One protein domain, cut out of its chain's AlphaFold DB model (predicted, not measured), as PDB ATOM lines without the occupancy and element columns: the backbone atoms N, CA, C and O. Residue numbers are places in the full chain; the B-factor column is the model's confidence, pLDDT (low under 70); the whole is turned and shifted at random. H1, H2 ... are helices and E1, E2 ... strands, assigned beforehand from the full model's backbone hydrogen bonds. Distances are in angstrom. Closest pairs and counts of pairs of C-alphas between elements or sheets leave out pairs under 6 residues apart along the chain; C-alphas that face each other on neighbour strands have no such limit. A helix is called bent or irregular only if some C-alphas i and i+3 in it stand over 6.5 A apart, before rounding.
ATOM      1  N   ASP A  27     -40.742 -27.592 -50.632       92.62
ATOM      2  CA  ASP A  27     -39.701 -26.716 -50.100       92.62
ATOM      3  C   ASP A  27     -40.095 -25.232 -50.175       92.62
ATOM      4  O   ASP A  27     -40.106 -24.539 -49.153       92.62
ATOM      5  N   HIS A  28     -40.500 -24.753 -51.350       93.31
ATOM      6  CA  HIS A  28     -40.896 -23.361 -51.550       93.31
ATOM      7  C   HIS A  28     -42.299 -23.073 -51.016       93.31
ATOM      8  O   HIS A  28     -42.493 -22.071 -50.325       93.31
ATOM      9  N   VAL A  29     -43.271 -23.957 -51.272       94.81
ATOM     10  CA  VAL A  29     -44.664 -23.735 -50.854       94.81
ATOM     11  C   VAL A  29     -44.791 -23.696 -49.331       94.81
ATOM     12  O   VAL A  29     -45.468 -22.820 -48.792       94.81
ATOM     13  N   LEU A  30     -44.124 -24.604 -48.611       94.62
ATOM     14  CA  LEU A  30     -44.172 -24.603 -47.148       94.62
ATOM     15  C   LEU A  30     -43.386 -23.437 -46.549       94.62
ATOM     16  O   LEU A  30     -43.791 -22.917 -45.515       94.62
ATOM     17  N   THR A  31     -42.291 -23.008 -47.180       95.19
ATOM     18  CA  THR A  31     -41.548 -21.820 -46.730       95.19
ATOM     19  C   THR A  31     -42.390 -20.555 -46.887       95.19
ATOM     20  O   THR A  31     -42.440 -19.745 -45.965       95.19
ATOM     21  N   LEU A  32     -43.131 -20.417 -47.993       94.94
ATOM     22  CA  LEU A  32     -44.073 -19.311 -48.183       94.94
ATOM     23  C   LEU A  32     -45.185 -19.325 -47.127       94.94
ATOM     24  O   LEU A  32     -45.481 -18.286 -46.546       94.94
ATOM     25  N   ARG A  33     -45.770 -20.494 -46.836       94.75
ATOM     26  CA  ARG A  33     -46.801 -20.616 -45.790       94.75
ATOM     27  C   ARG A  33     -46.268 -20.234 -44.415       94.75
ATOM     28  O   ARG A  33     -46.878 -19.408 -43.752       94.75
ATOM     29  N   LYS A  34     -45.091 -20.743 -44.034       94.62
ATOM     30  CA  LYS A  34     -44.419 -20.353 -42.783       94.62
ATOM     31  C   LYS A  34     -44.178 -18.849 -42.717       94.62
ATOM     32  O   LYS A  34     -44.338 -18.251 -41.665       94.62
ATOM     33  N   TRP A  35     -43.788 -18.229 -43.830       93.75
ATOM     34  CA  TRP A  35     -43.597 -16.783 -43.893       93.75
ATOM     35  C   TRP A  35     -44.890 -16.007 -43.650       93.75
ATOM     36  O   TRP A  35     -44.899 -15.058 -42.870       93.75
ATOM     37  N   GLN A  36     -45.974 -16.430 -44.301       93.38
ATOM     38  CA  GLN A  36     -47.293 -15.822 -44.153       93.38
ATOM     39  C   GLN A  36     -47.842 -16.005 -42.733       93.38
ATOM     40  O   GLN A  36     -48.369 -15.054 -42.179       93.38
ATOM     41  N   GLU A  37     -47.631 -17.165 -42.106       92.44
ATOM     42  CA  GLU A  37     -48.014 -17.422 -40.708       92.44
ATOM     43  C   GLU A  37     -47.282 -16.522 -39.696       92.44
ATOM     44  O   GLU A  37     -47.822 -16.225 -38.635       92.44
ATOM     45  N   MET A  38     -46.059 -16.074 -40.002       92.00
ATOM     46  CA  MET A  38     -45.310 -15.155 -39.133       92.00
ATOM     47  C   MET A  38     -45.766 -13.689 -39.259       92.00
ATOM     48  O   MET A  38     -45.328 -12.848 -38.470       92.00
ATOM     49  N   ASP A  39     -46.611 -13.361 -40.243       91.75
ATOM     50  CA  ASP A  39     -47.125 -12.010 -40.499       91.75
ATOM     51  C   ASP A  39     -46.026 -10.930 -40.565       91.75
ATOM     52  O   ASP A  39     -46.112  -9.866 -39.944       91.75
ATOM     53  N   ILE A  40     -44.952 -11.200 -41.307       92.12
ATOM     54  CA  ILE A  40     -43.828 -10.267 -41.441       92.12
ATOM     55  C   ILE A  40     -44.099  -9.329 -42.627       92.12
ATOM     56  O   ILE A  40     -44.255  -9.811 -43.760       92.12
ATOM     57  N   PRO A  41     -44.160  -7.996 -42.428       93.12
ATOM     58  CA  PRO A  41     -44.242  -7.063 -43.542       93.12
ATOM     59  C   PRO A  41     -42.880  -6.912 -44.217       93.12
ATOM     60  O   PRO A  41     -41.821  -7.098 -43.605       93.12
ATOM     61  N   ILE A  42     -42.921  -6.509 -45.484       93.88
ATOM     62  CA  ILE A  42     -41.715  -6.214 -46.252       93.88
ATOM     63  C   ILE A  42     -41.577  -4.706 -46.393       93.88
ATOM     64  O   ILE A  42     -42.529  -4.016 -46.765       93.88
ATOM     65  N   SER A  43     -40.383  -4.204 -46.100       91.50
ATOM     66  CA  SER A  43     -40.039  -2.794 -46.206       91.50
ATOM     67  C   SER A  43     -38.885  -2.548 -47.153       91.50
ATOM     68  O   SER A  43     -38.107  -3.435 -47.513       91.50
ATOM     69  N   ILE A  44     -38.748  -1.277 -47.499       87.44
ATOM     70  CA  ILE A  44     -37.560  -0.760 -48.156       87.44
ATOM     71  C   ILE A  44     -36.365  -0.965 -47.204       87.44
ATOM     72  O   ILE A  44     -36.502  -0.697 -46.005       87.44
ATOM     73  N   PRO A  45     -35.215  -1.461 -47.696       80.75
ATOM     74  CA  PRO A  45     -34.016  -1.566 -46.879       80.75
ATOM     75  C   PRO A  45     -33.622  -0.200 -46.306       80.75
ATOM     76  O   PRO A  45     -33.662   0.814 -47.000       80.75
ATOM     77  N   GLU A  46     -33.221  -0.160 -45.038       71.69
ATOM     78  CA  GLU A  46     -32.626   1.051 -44.476       71.69
ATOM     79  C   GLU A  46     -31.227   1.255 -45.080       71.69
ATOM     80  O   GLU A  46     -30.472   0.280 -45.200       71.69
ATOM     81  N   PRO A  47     -30.850   2.490 -45.461       64.25
ATOM     82  CA  PRO A  47     -29.512   2.754 -45.966       64.25
ATOM     83  C   PRO A  47     -28.467   2.379 -44.900       64.25
ATOM     84  O   PRO A  47     -28.686   2.620 -43.705       64.25
ATOM     85  N   ALA A 212     -41.171  -9.137 -53.596       93.50
ATOM     86  CA  ALA A 212     -41.054 -10.415 -54.313       93.50
ATOM     87  C   ALA A 212     -42.308 -11.322 -54.269       93.50
ATOM     88  O   ALA A 212     -42.213 -12.512 -54.549       93.50
ATOM     89  N   GLY A 213     -43.482 -10.778 -53.921       92.56
ATOM     90  CA  GLY A 213     -44.714 -11.554 -53.741       92.56
ATOM     91  C   GLY A 213     -44.739 -12.459 -52.500       92.56
ATOM     92  O   GLY A 213     -45.574 -13.353 -52.429       92.56
ATOM     93  N   LEU A 214     -43.844 -12.259 -51.525       91.88
ATOM     94  CA  LEU A 214     -43.780 -13.094 -50.316       91.88
ATOM     95  C   LEU A 214     -44.838 -12.711 -49.272       91.88
ATOM     96  O   LEU A 214     -45.441 -13.573 -48.637       91.88
ATOM     97  N   SER A 215     -45.051 -11.409 -49.085       93.06
ATOM     98  CA  SER A 215     -46.028 -10.843 -48.154       93.06
ATOM     99  C   SER A 215     -46.609  -9.559 -48.735       93.06
ATOM    100  O   SER A 215     -45.911  -8.796 -49.410       93.06
ATOM    101  N   TYR A 216     -47.890  -9.333 -48.458       94.12
ATOM    102  CA  TYR A 216     -48.647  -8.153 -48.885       94.12
ATOM    103  C   TYR A 216     -49.020  -7.247 -47.703       94.12
ATOM    104  O   TYR A 216     -49.720  -6.249 -47.874       94.12
ATOM    105  N   ASN A 217     -48.525  -7.562 -46.502       92.06
ATOM    106  CA  ASN A 217     -48.735  -6.738 -45.320       92.06
ATOM    107  C   ASN A 217     -47.918  -5.449 -45.447       92.06
ATOM    108  O   ASN A 217     -46.696  -5.485 -45.606       92.06
ATOM    109  N   ARG A 218     -48.597  -4.301 -45.357       91.50
ATOM    110  CA  ARG A 218     -47.956  -2.975 -45.404       91.50
ATOM    111  C   ARG A 218     -47.195  -2.650 -44.123       91.50
ATOM    112  O   ARG A 218     -46.151  -2.015 -44.157       91.50
ATOM    113  N   THR A 219     -47.747  -3.057 -42.988       89.81
ATOM    114  CA  THR A 219     -47.227  -2.733 -41.662       89.81
ATOM    115  C   THR A 219     -47.490  -3.886 -40.708       89.81
ATOM    116  O   THR A 219     -48.406  -4.680 -40.927       89.81
ATOM    117  N   ASN A 220     -46.691  -3.941 -39.645       88.00
ATOM    118  CA  ASN A 220     -46.885  -4.843 -38.518       88.00
ATOM    119  C   ASN A 220     -47.488  -4.172 -37.282       88.00
ATOM    120  O   ASN A 220     -47.406  -4.715 -36.186       88.00
ATOM    121  N   SER A 221     -48.034  -2.966 -37.434       88.25
ATOM    122  CA  SER A 221     -48.540  -2.135 -36.337       88.25
ATOM    123  C   SER A 221     -49.927  -2.582 -35.867       88.25
ATOM    124  O   SER A 221     -50.887  -1.814 -35.910       88.25
ATOM    125  N   TYR A 222     -50.037  -3.840 -35.460       89.94
ATOM    126  CA  TYR A 222     -51.212  -4.387 -34.799       89.94
ATOM    127  C   TYR A 222     -50.774  -5.168 -33.564       89.94
ATOM    128  O   TYR A 222     -49.665  -5.695 -33.500       89.94
ATOM    129  N   ILE A 223     -51.664  -5.227 -32.580       91.94
ATOM    130  CA  ILE A 223     -51.415  -5.898 -31.311       91.94
ATOM    131  C   ILE A 223     -52.225  -7.189 -31.292       91.94
ATOM    132  O   ILE A 223     -53.430  -7.178 -31.548       91.94
ATOM    133  N   GLN A 224     -51.559  -8.306 -31.003       89.94
ATOM    134  CA  GLN A 224     -52.227  -9.590 -30.835       89.94
ATOM    135  C   GLN A 224     -52.889  -9.636 -29.460       89.94
ATOM    136  O   GLN A 224     -52.260  -9.367 -28.436       89.94
ATOM    137  N   ASN A 225     -54.178  -9.966 -29.444       92.69
ATOM    138  CA  ASN A 225     -54.931 -10.105 -28.211       92.69
ATOM    139  C   ASN A 225     -54.895 -11.565 -27.755       92.69
ATOM    140  O   ASN A 225     -55.442 -12.436 -28.432       92.69
ATOM    141  N   HIS A 226     -54.252 -11.834 -26.621       91.50
ATOM    142  CA  HIS A 226     -54.274 -13.158 -26.014       91.50
ATOM    143  C   HIS A 226     -55.650 -13.405 -25.373       91.50
ATOM    144  O   HIS A 226     -56.115 -12.536 -24.631       91.50
ATOM    145  N   PRO A 227     -56.289 -14.579 -25.563       89.44
ATOM    146  CA  PRO A 227     -57.646 -14.832 -25.067       89.44
ATOM    147  C   PRO A 227     -57.845 -14.587 -23.563       89.44
ATOM    148  O   PRO A 227     -58.906 -14.129 -23.158       89.44
ATOM    149  N   LEU A 228     -56.826 -14.881 -22.745       89.81
ATOM    150  CA  LEU A 228     -56.888 -14.747 -21.280       89.81
ATOM    151  C   LEU A 228     -56.161 -13.515 -20.722       89.81
ATOM    152  O   LEU A 228     -56.609 -12.933 -19.743       89.81
ATOM    153  N   LEU A 229     -55.023 -13.143 -21.315       88.81
ATOM    154  CA  LEU A 229     -54.109 -12.131 -20.763       88.81
ATOM    155  C   LEU A 229     -54.325 -10.754 -21.394       88.81
ATOM    156  O   LEU A 229     -53.777  -9.765 -20.920       88.81
ATOM    157  N   GLY A 230     -55.124 -10.686 -22.460       91.88
ATOM    158  CA  GLY A 230     -55.369  -9.452 -23.178       91.88
ATOM    159  C   GLY A 230     -54.253  -9.091 -24.171       91.88
ATOM    160  O   GLY A 230     -53.478  -9.960 -24.597       91.88
ATOM    161  N   PRO A 231     -54.180  -7.810 -24.573       95.00
ATOM    162  CA  PRO A 231     -53.234  -7.311 -25.568       95.00
ATOM    163  C   PRO A 231     -51.778  -7.571 -25.169       95.00
ATOM    164  O   PRO A 231     -51.363  -7.213 -24.070       95.00
ATOM    165  N   GLN A 232     -51.005  -8.180 -26.065       90.62
ATOM    166  CA  GLN A 232     -49.593  -8.492 -25.840       90.62
ATOM    167  C   GLN A 232     -48.679  -7.400 -26.400       90.62
ATOM    168  O   GLN A 232     -48.934  -6.866 -27.476       90.62
ATOM    169  N   GLU A 233     -47.587  -7.088 -25.701       88.75
ATOM    170  CA  GLU A 233     -46.582  -6.132 -26.191       88.75
ATOM    171  C   GLU A 233     -45.859  -6.661 -27.438       88.75
ATOM    172  O   GLU A 233     -45.693  -5.944 -28.426       88.75
ATOM    173  N   TYR A 234     -45.480  -7.940 -27.406       89.12
ATOM    174  CA  TYR A 234     -44.772  -8.616 -28.485       89.12
ATOM    175  C   TYR A 234     -45.666  -9.615 -29.211       89.12
ATOM    176  O   TYR A 234     -46.621 -10.165 -28.664       89.12
ATOM    177  N   LYS A 235     -45.308  -9.889 -30.466       89.56
ATOM    178  CA  LYS A 235     -45.946 -10.929 -31.276       89.56
ATOM    179  C   LYS A 235     -45.541 -12.326 -30.812       89.56
ATOM    180  O   LYS A 235     -44.522 -12.502 -30.138       89.56
ATOM    181  N   THR A 236     -46.318 -13.317 -31.242       90.25
ATOM    182  CA  THR A 236     -46.010 -14.735 -31.044       90.25
ATOM    183  C   THR A 236     -44.562 -15.053 -31.447       90.25
ATOM    184  O   THR A 236     -44.153 -14.788 -32.583       90.25
ATOM    185  N   PRO A 237     -43.753 -15.601 -30.524       93.81
ATOM    186  CA  PRO A 237     -42.368 -15.925 -30.803       93.81
ATOM    187  C   PRO A 237     -42.286 -17.158 -31.706       93.81
ATOM    188  O   PRO A 237     -43.136 -18.046 -31.680       93.81
ATOM    189  N   VAL A 238     -41.225 -17.225 -32.502       94.12
ATOM    190  CA  VAL A 238     -40.963 -18.306 -33.452       94.12
ATOM    191  C   VAL A 238     -39.690 -19.030 -33.047       94.12
ATOM    192  O   VAL A 238     -38.692 -18.416 -32.676       94.12
ATOM    193  N   LEU A 239     -39.698 -20.356 -33.142       93.69
ATOM    194  CA  LEU A 239     -38.520 -21.163 -32.858       93.69
ATOM    195  C   LEU A 239     -37.577 -21.193 -34.074       93.69
ATOM    196  O   LEU A 239     -37.887 -21.780 -35.112       93.69
ATOM    197  N   GLY A 240     -36.405 -20.584 -33.931       93.94
ATOM    198  CA  GLY A 240     -35.312 -20.625 -34.897       93.94
ATOM    199  C   GLY A 240     -34.304 -21.735 -34.594       93.94
ATOM    200  O   GLY A 240     -34.105 -22.125 -33.443       93.94
ATOM    201  N   ARG A 241     -33.634 -22.254 -35.626       93.88
ATOM    202  CA  ARG A 241     -32.529 -23.223 -35.488       93.88
ATOM    203  C   ARG A 241     -31.192 -22.534 -35.684       93.88
ATOM    204  O   ARG A 241     -31.021 -21.824 -36.669       93.88
ATOM    205  N   VAL A 242     -30.228 -22.779 -34.806       92.44
ATOM    206  CA  VAL A 242     -28.872 -22.251 -34.998       92.44
ATOM    207  C   VAL A 242     -28.164 -23.090 -36.061       92.44
ATOM    208  O   VAL A 242     -28.034 -24.302 -35.914       92.44
ATOM    209  N   LEU A 243     -27.742 -22.449 -37.153       92.19
ATOM    210  CA  LEU A 243     -27.088 -23.110 -38.288       92.19
ATOM    211  C   LEU A 243     -25.571 -22.964 -38.227       92.19
ATOM    212  O   LEU A 243     -24.838 -23.907 -38.507       92.19
ATOM    213  N   LYS A 244     -25.101 -21.766 -37.870       89.75
ATOM    214  CA  LYS A 244     -23.678 -21.457 -37.733       89.75
ATOM    215  C   LYS A 244     -23.480 -20.654 -36.447       89.75
ATOM    216  O   LYS A 244     -24.085 -19.582 -36.345       89.75
ATOM    217  N   PRO A 245     -22.663 -21.139 -35.494       87.75
ATOM    218  CA  PRO A 245     -22.324 -20.369 -34.309       87.75
ATOM    219  C   PRO A 245     -21.474 -19.157 -34.690       87.75
ATOM    220  O   PRO A 245     -20.903 -19.073 -35.782       87.75
ATOM    221  N   GLN A 246     -21.374 -18.221 -33.758       82.94
ATOM    222  CA  GLN A 246     -20.497 -17.077 -33.875       82.94
ATOM    223  C   GLN A 246     -19.043 -17.527 -34.076       82.94
ATOM    224  O   GLN A 246     -18.547 -18.390 -33.357       82.94
ATOM    225  N   ASN A 247     -18.336 -16.919 -35.030       75.00
ATOM    226  CA  ASN A 247     -16.900 -17.128 -35.182       75.00
ATOM    227  C   ASN A 247     -16.169 -15.786 -35.176       75.00
ATOM    228  O   ASN A 247     -16.142 -15.076 -36.178       75.00
ATOM    229  N   ALA A 248     -15.537 -15.464 -34.048       64.81
ATOM    230  CA  ALA A 248     -14.788 -14.224 -33.870       64.81
ATOM    231  C   ALA A 248     -13.569 -14.089 -34.809       64.81
ATOM    232  O   ALA A 248     -13.078 -12.981 -35.001       64.81
ATOM    233  N   SER A 249     -13.086 -15.191 -35.396       66.75
ATOM    234  CA  SER A 249     -11.921 -15.204 -36.288       66.75
ATOM    235  C   SER A 249     -12.271 -14.980 -37.766       66.75
ATOM    236  O   SER A 249     -11.369 -14.864 -38.594       66.75
ATOM    237  N   SER A 250     -13.557 -14.965 -38.120       70.69
ATOM    238  CA  SER A 250     -14.038 -14.854 -39.500       70.69
ATOM    239  C   SER A 250     -14.618 -13.465 -39.759       70.69
ATOM    240  O   SER A 250     -15.268 -12.889 -38.888       70.69
ATOM    241  N   SER A 251     -14.450 -12.953 -40.984       65.38
ATOM    242  CA  SER A 251     -15.111 -11.716 -41.435       65.38
ATOM    243  C   SER A 251     -16.640 -11.799 -41.302       65.38
ATOM    244  O   SER A 251     -17.297 -10.789 -41.072       65.38
ATOM    245  N   GLU A 252     -17.209 -13.004 -41.405       68.62
ATOM    246  CA  GLU A 252     -18.585 -13.298 -40.997       68.62
ATOM    247  C   GLU A 252     -18.630 -13.631 -39.501       68.62
ATOM    248  O   GLU A 252     -18.676 -14.804 -39.113       68.62
ATOM    249  N   SER A 253     -18.570 -12.603 -38.661       73.88
ATOM    250  CA  SER A 253     -18.490 -12.764 -37.207       73.88
ATOM    251  C   SER A 253     -19.835 -12.993 -36.528       73.88
ATOM    252  O   SER A 253     -19.859 -13.197 -35.319       73.88
ATOM    253  N   LYS A 254     -20.948 -12.961 -37.269       85.50
ATOM    254  CA  LYS A 254     -22.300 -13.140 -36.730       85.50
ATOM    255  C   LYS A 254     -22.778 -14.581 -36.846       85.50
ATOM    256  O   LYS A 254     -22.470 -15.277 -37.815       85.50
ATOM    257  N   ALA A 255     -23.574 -15.010 -35.872       88.25
ATOM    258  CA  ALA A 255     -24.247 -16.303 -35.934       88.25
ATOM    259  C   ALA A 255     -25.357 -16.290 -37.003       88.25
ATOM    260  O   ALA A 255     -26.002 -15.262 -37.221       88.25
ATOM    261  N   LYS A 256     -25.591 -17.434 -37.659       91.88
ATOM    262  CA  LYS A 256     -26.680 -17.614 -38.638       91.88
ATOM    263  C   LYS A 256     -27.759 -18.519 -38.050       91.88
ATOM    264  O   LYS A 256     -27.461 -19.629 -37.600       91.88
ATOM    265  N   VAL A 257     -29.005 -18.061 -38.092       93.88
ATOM    266  CA  VAL A 257     -30.182 -18.748 -37.549       93.88
ATOM    267  C   VAL A 257     -31.203 -18.957 -38.665       93.88
ATOM    268  O   VAL A 257     -31.489 -18.048 -39.438       93.88
ATOM    269  N   GLY A 258     -31.738 -20.170 -38.773       95.69
ATOM    270  CA  GLY A 258     -32.831 -20.510 -39.677       95.69
ATOM    271  C   GLY A 258     -34.179 -20.238 -39.017       95.69
ATOM    272  O   GLY A 258     -34.544 -20.940 -38.073       95.69
ATOM    273  N   VAL A 259     -34.923 -19.259 -39.528       95.31
ATOM    274  CA  VAL A 259     -36.238 -18.826 -39.035       95.31
ATOM    275  C   VAL A 259     -37.259 -19.016 -40.151       95.31
ATOM    276  O   VAL A 259     -37.105 -18.466 -41.239       95.31
ATOM    277  N   GLY A 260     -38.274 -19.856 -39.932       90.62
ATOM    278  CA  GLY A 260     -39.341 -20.075 -40.920       90.62
ATOM    279  C   GLY A 260     -38.889 -20.635 -42.281       90.62
ATOM    280  O   GLY A 260     -39.654 -20.585 -43.235       90.62
ATOM    281  N   GLY A 261     -37.672 -21.184 -42.387       92.81
ATOM    282  CA  GLY A 261     -37.076 -21.640 -43.654       92.81
ATOM    283  C   GLY A 261     -36.113 -20.640 -44.307       92.81
ATOM    284  O   GLY A 261     -35.500 -20.969 -45.317       92.81
ATOM    285  N   ILE A 262     -35.924 -19.455 -43.719       95.19
ATOM    286  CA  ILE A 262     -35.005 -18.416 -44.202       95.19
ATOM    287  C   ILE A 262     -33.834 -18.268 -43.236       95.19
ATOM    288  O   ILE A 262     -33.986 -18.386 -42.022       95.19
ATOM    289  N   VAL A 263     -32.645 -18.022 -43.780       95.25
ATOM    290  CA  VAL A 263     -31.428 -17.820 -42.991       95.25
ATOM    291  C   VAL A 263     -31.271 -16.338 -42.678       95.25
ATOM    292  O   VAL A 263     -31.246 -15.513 -43.586       95.25
ATOM    293  N   ALA A 264     -31.133 -16.014 -41.397       93.12
ATOM    294  CA  ALA A 264     -30.973 -14.657 -40.898       93.12
ATOM    295  C   ALA A 264     -29.754 -14.548 -39.971       93.12
ATOM    296  O   ALA A 264     -29.369 -15.511 -39.304       93.12
ATOM    297  N   GLU A 265     -29.139 -13.370 -39.930       90.81
ATOM    298  CA  GLU A 265     -28.031 -13.076 -39.019       90.81
ATOM    299  C   GLU A 265     -28.562 -12.668 -37.644       90.81
ATOM    300  O   GLU A 265     -29.516 -11.901 -37.552       90.81
ATOM    301  N   ASP A 266     -27.932 -13.149 -36.574       87.62
ATOM    302  CA  ASP A 266     -28.279 -12.745 -35.208       87.62
ATOM    303  C   ASP A 266     -27.779 -11.322 -34.902       87.62
ATOM    304  O   ASP A 266     -26.559 -11.096 -34.934       87.62
ATOM    305  N   PRO A 267     -28.666 -10.355 -34.586       80.56
ATOM    306  CA  PRO A 267     -28.265  -8.967 -34.343       80.56
ATOM    307  C   PRO A 267     -27.431  -8.813 -33.067       80.56
ATOM    308  O   PRO A 267     -26.528  -7.980 -33.013       80.56
ATOM    309  N   GLU A 268     -27.696  -9.638 -32.053       71.56
ATOM    310  CA  GLU A 268     -27.053  -9.553 -30.741       71.56
ATOM    311  C   GLU A 268     -25.685 -10.248 -30.695       71.56
ATOM    312  O   GLU A 268     -24.920 -10.056 -29.750       71.56
ATOM    313  N   SER A 269     -25.334 -11.028 -31.724       62.59
ATOM    314  CA  SER A 269     -24.056 -11.744 -31.778       62.59
ATOM    315  C   SER A 269     -22.844 -10.802 -31.831       62.59
ATOM    316  O   SER A 269     -21.789 -11.121 -31.294       62.59
ATOM    317  N   ALA A 270     -22.975  -9.603 -32.403       54.88
ATOM    318  CA  ALA A 270     -21.854  -8.670 -32.563       54.88
ATOM    319  C   ALA A 270     -21.472  -7.891 -31.282       54.88
ATOM    320  O   ALA A 270     -20.464  -7.185 -31.284       54.88
ATOM    321  N   LEU A 271     -22.262  -7.979 -30.203       53.44
ATOM    322  CA  LEU A 271     -22.254  -6.960 -29.145       53.44
ATOM    323  C   LEU A 271     -21.229  -7.127 -28.011       53.44
ATOM    324  O   LEU A 271     -21.120  -6.206 -27.206       53.44
ATOM    325  N   PHE A 272     -20.435  -8.201 -27.908       48.19
ATOM    326  CA  PHE A 272     -19.621  -8.386 -26.692       48.19
ATOM    327  C   PHE A 272     -18.173  -8.859 -26.905       48.19
ATOM    328  O   PHE A 272     -17.877 -10.046 -26.988       48.19
ATOM    329  N   GLY A 284     -25.407 -23.258 -28.166       77.44
ATOM    330  CA  GLY A 284     -25.164 -23.414 -29.606       77.44
ATOM    331  C   GLY A 284     -24.884 -22.129 -30.392       77.44
ATOM    332  O   GLY A 284     -24.436 -22.216 -31.533       77.44
ATOM    333  N   LEU A 285     -25.125 -20.942 -29.818       81.06
ATOM    334  CA  LEU A 285     -24.969 -19.671 -30.535       81.06
ATOM    335  C   LEU A 285     -23.526 -19.150 -30.517       81.06
ATOM    336  O   LEU A 285     -23.033 -18.672 -31.535       81.06
ATOM    337  N   ALA A 286     -22.838 -19.274 -29.379       81.19
ATOM    338  CA  ALA A 286     -21.431 -18.884 -29.234       81.19
ATOM    339  C   ALA A 286     -20.461 -19.979 -29.704       81.19
ATOM    340  O   ALA A 286     -19.403 -19.692 -30.254       81.19
ATOM    341  N   SER A 287     -20.816 -21.242 -29.483       83.31
ATOM    342  CA  SER A 287     -20.030 -22.402 -29.901       83.31
ATOM    343  C   SER A 287     -20.963 -23.562 -30.210       83.31
ATOM    344  O   SER A 287     -22.059 -23.633 -29.656       83.31
ATOM    345  N   PHE A 288     -20.546 -24.442 -31.117       86.62
ATOM    346  CA  PHE A 288     -21.315 -25.630 -31.465       86.62
ATOM    347  C   PHE A 288     -21.287 -26.639 -30.310       86.62
ATOM    348  O   PHE A 288     -20.209 -27.020 -29.859       86.62
ATOM    349  N   ASP A 289     -22.464 -27.081 -29.867       85.75
ATOM    350  CA  ASP A 289     -22.613 -28.105 -28.830       85.75
ATOM    351  C   ASP A 289     -23.196 -29.392 -29.445       85.75
ATOM    352  O   ASP A 289     -24.372 -29.403 -29.832       85.75
ATOM    353  N   PRO A 290     -22.403 -30.475 -29.561       88.94
ATOM    354  CA  PRO A 290     -22.858 -31.736 -30.139       88.94
ATOM    355  C   PRO A 290     -23.829 -32.510 -29.235       88.94
ATOM    356  O   PRO A 290     -24.486 -33.430 -29.717       88.94
ATOM    357  N   ASN A 291     -23.938 -32.167 -27.946       91.88
ATOM    358  CA  ASN A 291     -24.756 -32.929 -26.996       91.88
ATOM    359  C   ASN A 291     -26.254 -32.625 -27.113       91.88
ATOM    360  O   ASN A 291     -27.075 -33.347 -26.550       91.88
ATOM    361  N   ILE A 292     -26.629 -31.561 -27.830       89.56
ATOM    362  CA  ILE A 292     -28.022 -31.140 -27.972       89.56
ATOM    363  C   ILE A 292     -28.688 -31.960 -29.091       89.56
ATOM    364  O   ILE A 292     -28.384 -31.747 -30.273       89.56
ATOM    365  N   PRO A 293     -29.633 -32.867 -28.774       91.56
ATOM    366  CA  PRO A 293     -30.277 -33.696 -29.783       91.56
ATOM    367  C   PRO A 293     -31.097 -32.831 -30.746       91.56
ATOM    368  O   PRO A 293     -31.944 -32.030 -30.351       91.56
ATOM    369  N   GLY A 294     -30.839 -32.991 -32.044       88.75
ATOM    370  CA  GLY A 294     -31.499 -32.202 -33.085       88.75
ATOM    371  C   GLY A 294     -31.000 -30.759 -33.212       88.75
ATOM    372  O   GLY A 294     -31.607 -29.998 -33.973       88.75
ATOM    373  N   GLY A 295     -29.911 -30.404 -32.521       90.62
ATOM    374  CA  GLY A 295     -29.236 -29.113 -32.605       90.62
ATOM    375  C   GLY A 295     -29.886 -28.005 -31.776       90.62
ATOM    376  O   GLY A 295     -31.054 -28.074 -31.387       90.62
ATOM    377  N   ALA A 296     -29.107 -26.954 -31.528       91.38
ATOM    378  CA  ALA A 296     -29.540 -25.799 -30.759       91.38
ATOM    379  C   ALA A 296     -30.673 -25.019 -31.439       91.38
ATOM    380  O   ALA A 296     -30.683 -24.799 -32.658       91.38
ATOM    381  N   LYS A 297     -31.621 -24.563 -30.619       92.50
ATOM    382  CA  LYS A 297     -32.777 -23.771 -31.037       92.50
ATOM    383  C   LYS A 297     -32.898 -22.533 -30.163       92.50
ATOM    384  O   LYS A 297     -32.512 -22.555 -28.999       92.50
ATOM    385  N   VAL A 298     -33.434 -21.467 -30.737       91.56
ATOM    386  CA  VAL A 298     -33.566 -20.163 -30.092       91.56
ATOM    387  C   VAL A 298     -34.925 -19.568 -30.417       91.56
ATOM    388  O   VAL A 298     -35.361 -19.608 -31.565       91.56
ATOM    389  N   TRP A 299     -35.599 -19.025 -29.411       92.88
ATOM    390  CA  TRP A 299     -36.832 -18.274 -29.610       92.88
ATOM    391  C   TRP A 299     -36.514 -16.878 -30.143       92.88
ATOM    392  O   TRP A 299     -35.714 -16.141 -29.561       92.88
ATOM    393  N   VAL A 300     -37.135 -16.521 -31.259       92.94
ATOM    394  CA  VAL A 300     -36.933 -15.250 -31.956       92.94
ATOM    395  C   VAL A 300     -38.263 -14.556 -32.207       92.94
ATOM    396  O   VAL A 300     -39.301 -15.199 -32.328       92.94
ATOM    397  N   GLN A 301     -38.224 -13.238 -32.322       92.62
ATOM    398  CA  GLN A 301     -39.343 -12.398 -32.720       92.62
ATOM    399  C   GLN A 301     -38.996 -11.733 -34.055       92.62
ATOM    400  O   GLN A 301     -38.187 -10.801 -34.100       92.62
ATOM    401  N   PRO A 302     -39.551 -12.230 -35.172       92.38
ATOM    402  CA  PRO A 302     -39.389 -11.593 -36.470       92.38
ATOM    403  C   PRO A 302     -40.017 -10.196 -36.458       92.38
ATOM    404  O   PRO A 302     -41.198 -10.045 -36.157       92.38
ATOM    405  N   GLN A 303     -39.239  -9.171 -36.802       88.56
ATOM    406  CA  GLN A 303     -39.740  -7.797 -36.836       88.56
ATOM    407  C   GLN A 303     -40.144  -7.400 -38.251       88.56
ATOM    408  O   GLN A 303     -41.262  -6.941 -38.492       88.56
ATOM    409  N   GLN A 304     -39.214  -7.571 -39.188       88.88
ATOM    410  CA  GLN A 304     -39.324  -7.027 -40.529       88.88
ATOM    411  C   GLN A 304     -38.398  -7.740 -41.502       88.88
ATOM    412  O   GLN A 304     -37.361  -8.271 -41.113       88.88
ATOM    413  N   ALA A 305     -38.735  -7.684 -42.786       93.06
ATOM    414  CA  ALA A 305     -37.861  -8.131 -43.850       93.06
ATOM    415  C   ALA A 305     -37.670  -7.074 -44.936       93.06
ATOM    416  O   ALA A 305     -38.551  -6.255 -45.187       93.06
ATOM    417  N   SER A 306     -36.538  -7.148 -45.624       92.25
ATOM    418  CA  SER A 306     -36.282  -6.424 -46.867       92.25
ATOM    419  C   SER A 306     -35.732  -7.374 -47.927       92.25
ATOM    420  O   SER A 306     -35.293  -8.487 -47.618       92.25
ATOM    421  N   ILE A 307     -35.789  -6.964 -49.191       92.31
ATOM    422  CA  ILE A 307     -35.298  -7.757 -50.318       92.31
ATOM    423  C   ILE A 307     -34.123  -7.036 -50.964       92.31
ATOM    424  O   ILE A 307     -34.170  -5.837 -51.220       92.31
ATOM    425  N   ASP A 308     -33.052  -7.786 -51.191       89.12
ATOM    426  CA  ASP A 308     -31.857  -7.322 -51.887       89.12
ATOM    427  C   ASP A 308     -32.102  -7.200 -53.402       89.12
ATOM    428  O   ASP A 308     -33.042  -7.790 -53.938       89.12
ATOM    429  N   SER A 309     -31.222  -6.508 -54.127       88.50
ATOM    430  CA  SER A 309     -31.328  -6.342 -55.576       88.50
ATOM    431  C   SER A 309     -31.343  -7.677 -56.331       88.50
ATOM    432  O   SER A 309     -32.037  -7.843 -57.340       88.50
ATOM    433  N   GLU A 310     -30.629  -8.668 -55.791       89.62
ATOM    434  CA  GLU A 310     -30.568 -10.044 -56.284       89.62
ATOM    435  C   GLU A 310     -31.819 -10.882 -55.968       89.62
ATOM    436  O   GLU A 310     -31.933 -11.997 -56.471       89.62
ATOM    437  N   GLY A 311     -32.744 -10.379 -55.145       90.12
ATOM    438  CA  GLY A 311     -33.931 -11.111 -54.692       90.12
ATOM    439  C   GLY A 311     -33.725 -11.917 -53.403       90.12
ATOM    440  O   GLY A 311     -34.571 -12.734 -53.044       90.12
ATOM    441  N   LYS A 312     -32.610 -11.713 -52.689       92.00
ATOM    442  CA  LYS A 312     -32.348 -12.373 -51.399       92.00
ATOM    443  C   LYS A 312     -33.143 -11.703 -50.282       92.00
ATOM    444  O   LYS A 312     -33.184 -10.480 -50.196       92.00
ATOM    445  N   ILE A 313     -33.726 -12.510 -49.399       93.44
ATOM    446  CA  ILE A 313     -34.513 -12.030 -48.261       93.44
ATOM    447  C   ILE A 313     -33.570 -11.721 -47.096       93.44
ATOM    448  O   ILE A 313     -32.867 -12.606 -46.610       93.44
ATOM    449  N   LYS A 314     -33.583 -10.475 -46.623       92.25
ATOM    450  CA  LYS A 314     -32.903 -10.038 -45.401       92.25
ATOM    451  C   LYS A 314     -33.941  -9.932 -44.292       92.25
ATOM    452  O   LYS A 314     -34.678  -8.953 -44.213       92.25
ATOM    453  N   LEU A 315     -34.017 -10.962 -43.456       92.62
ATOM    454  CA  LEU A 315     -34.904 -10.978 -42.296       92.62
ATOM    455  C   LEU A 315     -34.210 -10.338 -41.089       92.62
ATOM    456  O   LEU A 315     -33.138 -10.779 -40.676       92.62
ATOM    457  N   ARG A 316     -34.862  -9.341 -40.496       90.75
ATOM    458  CA  ARG A 316     -34.514  -8.759 -39.205       90.75
ATOM    459  C   ARG A 316     -35.431  -9.337 -38.133       90.75
ATOM    460  O   ARG A 316     -36.658  -9.268 -38.227       90.75
ATOM    461  N   TYR A 317     -34.820  -9.887 -37.101       91.19
ATOM    462  CA  TYR A 317     -35.504 -10.404 -35.925       91.19
ATOM    463  C   TYR A 317     -34.785  -9.920 -34.671       91.19
ATOM    464  O   TYR A 317     -33.632  -9.511 -34.751       91.19
ATOM    465  N   GLU A 318     -35.456  -9.999 -33.532       89.81
ATOM    466  CA  GLU A 318     -34.858  -9.850 -32.205       89.81
ATOM    467  C   GLU A 318     -35.006 -11.152 -31.417       89.81
ATOM    468  O   GLU A 318     -35.788 -12.034 -31.787       89.81
ATOM    469  N   ARG A 319     -34.223 -11.329 -30.351       88.62
ATOM    470  CA  ARG A 319     -34.387 -12.502 -29.487       88.62
ATOM    471  C   ARG A 319     -35.658 -12.340 -28.665       88.62
ATOM    472  O   ARG A 319     -35.903 -11.269 -28.118       88.62
ATOM    473  N   ALA A 320     -36.449 -13.404 -28.566       89.88
ATOM    474  CA  ALA A 320     -37.706 -13.340 -27.836       89.88
ATOM    475  C   ALA A 320     -37.475 -13.054 -26.345       89.88
ATOM    476  O   ALA A 320     -36.513 -13.537 -25.733       89.88
ATOM    477  N   GLU A 321     -38.379 -12.281 -25.752       87.06
ATOM    478  CA  GLU A 321     -38.398 -12.087 -24.309       87.06
ATOM    479  C   GLU A 321     -38.855 -13.370 -23.598       87.06
ATOM    480  O   GLU A 321     -39.677 -14.128 -24.114       87.06
ATOM    481  N   LYS A 322     -38.333 -13.621 -22.391       86.00
ATOM    482  CA  LYS A 322     -38.694 -14.812 -21.607       86.00
ATOM    483  C   LYS A 322     -40.186 -14.837 -21.278       86.00
ATOM    484  O   LYS A 322     -40.802 -15.886 -21.411       86.00
ATOM    485  N   SER A 323     -40.758 -13.686 -20.916       84.19
ATOM    486  CA  SER A 323     -42.187 -13.537 -20.623       84.19
ATOM    487  C   SER A 323     -43.048 -13.990 -21.807       84.19
ATOM    488  O   SER A 323     -43.945 -14.810 -21.641       84.19
ATOM    489  N   THR A 324     -42.711 -13.553 -23.025       86.94
ATOM    490  CA  THR A 324     -43.432 -13.938 -24.243       86.94
ATOM    491  C   THR A 324     -43.309 -15.435 -24.527       86.94
ATOM    492  O   THR A 324     -44.278 -16.060 -24.951       86.94
ATOM    493  N   VAL A 325     -42.137 -16.029 -24.285       88.25
ATOM    494  CA  VAL A 325     -41.927 -17.477 -24.453       88.25
ATOM    495  C   VAL A 325     -42.753 -18.276 -23.445       88.25
ATOM    496  O   VAL A 325     -43.386 -19.249 -23.832       88.25
ATOM    497  N   ILE A 326     -42.796 -17.853 -22.181       87.06
ATOM    498  CA  ILE A 326     -43.584 -18.518 -21.132       87.06
ATOM    499  C   ILE A 326     -45.079 -18.459 -21.457       87.06
ATOM    500  O   ILE A 326     -45.771 -19.468 -21.328       87.06
ATOM    501  N   ILE A 327     -45.563 -17.301 -21.918       87.50
ATOM    502  CA  ILE A 327     -46.953 -17.125 -22.361       87.50
ATOM    503  C   ILE A 327     -47.253 -18.044 -23.548       87.50
ATOM    504  O   ILE A 327     -48.272 -18.725 -23.544       87.50
ATOM    505  N   TYR A 328     -46.352 -18.108 -24.533       86.38
ATOM    506  CA  TYR A 328     -46.513 -18.974 -25.702       86.38
ATOM    507  C   TYR A 328     -46.494 -20.469 -25.355       86.38
ATOM    508  O   TYR A 328     -47.257 -21.241 -25.924       86.38
ATOM    509  N   GLU A 329     -45.634 -20.887 -24.424       87.31
ATOM    510  CA  GLU A 329     -45.578 -22.270 -23.936       87.31
ATOM    511  C   GLU A 329     -46.710 -22.602 -22.944       87.31
ATOM    512  O   GLU A 329     -46.754 -23.721 -22.439       87.31
ATOM    513  N   GLU A 330     -47.601 -21.647 -22.644       79.38
ATOM    514  CA  GLU A 330     -48.682 -21.746 -21.650       79.38
ATOM    515  C   GLU A 330     -48.200 -22.103 -20.227       79.38
ATOM    516  O   GLU A 330     -48.993 -22.433 -19.346       79.38
ATOM    517  N   LYS A 331     -46.899 -21.945 -19.944       71.62
ATOM    518  CA  LYS A 331     -46.266 -22.231 -18.641       71.62
ATOM    519  C   LYS A 331     -46.428 -21.099 -17.625       71.62
ATOM    520  O   LYS A 331     -45.624 -20.942 -16.713       71.62
ATOM    521  N   VAL A 332     -47.482 -20.302 -17.768       58.97
ATOM    522  CA  VAL A 332     -47.749 -19.104 -16.953       58.97
ATOM    523  C   VAL A 332     -47.892 -19.432 -15.457       58.97
ATOM    524  O   VAL A 332     -47.748 -18.550 -14.619       58.97
ATOM    525  N   GLN A 333     -48.146 -20.697 -15.107       56.19
ATOM    526  CA  GLN A 333     -48.287 -21.151 -13.722       56.19
ATOM    527  C   GLN A 333     -46.949 -21.463 -13.024       56.19
ATOM    528  O   GLN A 333     -46.914 -21.472 -11.796       56.19
ATOM    529  N   ASP A 334     -45.864 -21.691 -13.775       57.84
ATOM    530  CA  ASP A 334     -44.608 -22.241 -13.238       57.84
ATOM    531  C   ASP A 334     -43.543 -21.178 -12.903       57.84
ATOM    532  O   ASP A 334     -42.577 -21.478 -12.202       57.84
TER     533      ASP A 334
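AT A GLANCE: This is residues 27 to 47, 212 to 272 and 284 to 334 of the 400 residues of an uncharacterized protein of Lasallia pustulata (UniProt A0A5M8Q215). Look first for a small five-stranded sheet curled like part of a barrel: E3 and E2 fold over to face E4 and E5 across the hinge strand E1, and the edge strands E3 and E5 come together so that the ring is nearly closed. Three short helices, H1, H2 and H3, only graze this sheet, and of the long stretches without named elements residues 212 to 237 make a loop on one side of it that leads into E1, their C-alphas 8 to 25 A from the mean of all C-alphas. The printed part has 133 residues, with H1, E1, E2, E3, H2, E4, E5 and H3 along the chain; the sheet's order is E3, E2, E1, E4, E5, antiparallel throughout. The class is mixed, helices and strands, with under half of the residues in named elements. The whole is compact, with a radius of gyration of the C-alphas of 15.9 A and spans of 47 by 42 by 31 A.

IN THESE COORDINATES: Find C-alpha 238 at (-40.963, -18.306, -33.452); from there E1, residues 238 to 244, runs 18.1 A. E2 is residues 256 to 259 and E3 residues 262 to 265. E4, residues 297 to 307, covers 25.2 A and bends by 76 degrees at residue 303; E5, residues 313 to 319, covers 18.8 A. H1, residues 27 to 37, begins at C-alpha 27 (-39.701, -26.716, -50.100) and spans 15.6 A. H2 is residues 267 to 271, and H3, residues 322 to 328, ends at C-alpha 328 (-46.513, -18.974, -25.702).

HOW THE PARTS SIT: The strongly twisted sheet is a folded sheet, bent back on itself into two leaves. E1, E2 and E3 form a meander, each strand the antiparallel neighbour of the one before; look for N 241 and O 258 at 2.9 A, and N 257 and O 264 at 2.8 A. Pairing is staggered: E1 pairs with E4 over residues 238 to 241, with N 240 and O 298 at 2.8 A, and with E2 over 241 to 244. In the hairpin of E4 and E5, N 314 and O 306 are 2.8 A apart. Across the fold, the closest C-alphas of E3 and E5, Ala 264 and Leu 315, are 5.6 A apart. H1 grazes the sheet with residues 31 to 35, H2 with 267 to 269, H3 with 322 to 328. The helices are apart from one another. In H1 and H3 every O i to N i+4 pair is within hydrogen-bond range; H2, irregular but only just, with C-alphas 267 and 270 6.7 A apart, has 0 of 1, and 1 of 2 O i to N i+3 pairs.

THE WHOLE: The farthest C-alphas, Ser 309 and Gln 333, are 47.5 A apart. Residues 48 to 211 and 273 to 283 are not printed, leaving C-alpha gaps of 19.4 A and 16.3 A. E1 to E2 is a long link. Mean pLDDT of the printed part is 86.9; it is under 70 at residues 47, 248 to 249, 251 to 252, 269 to 272 and 332 to 334.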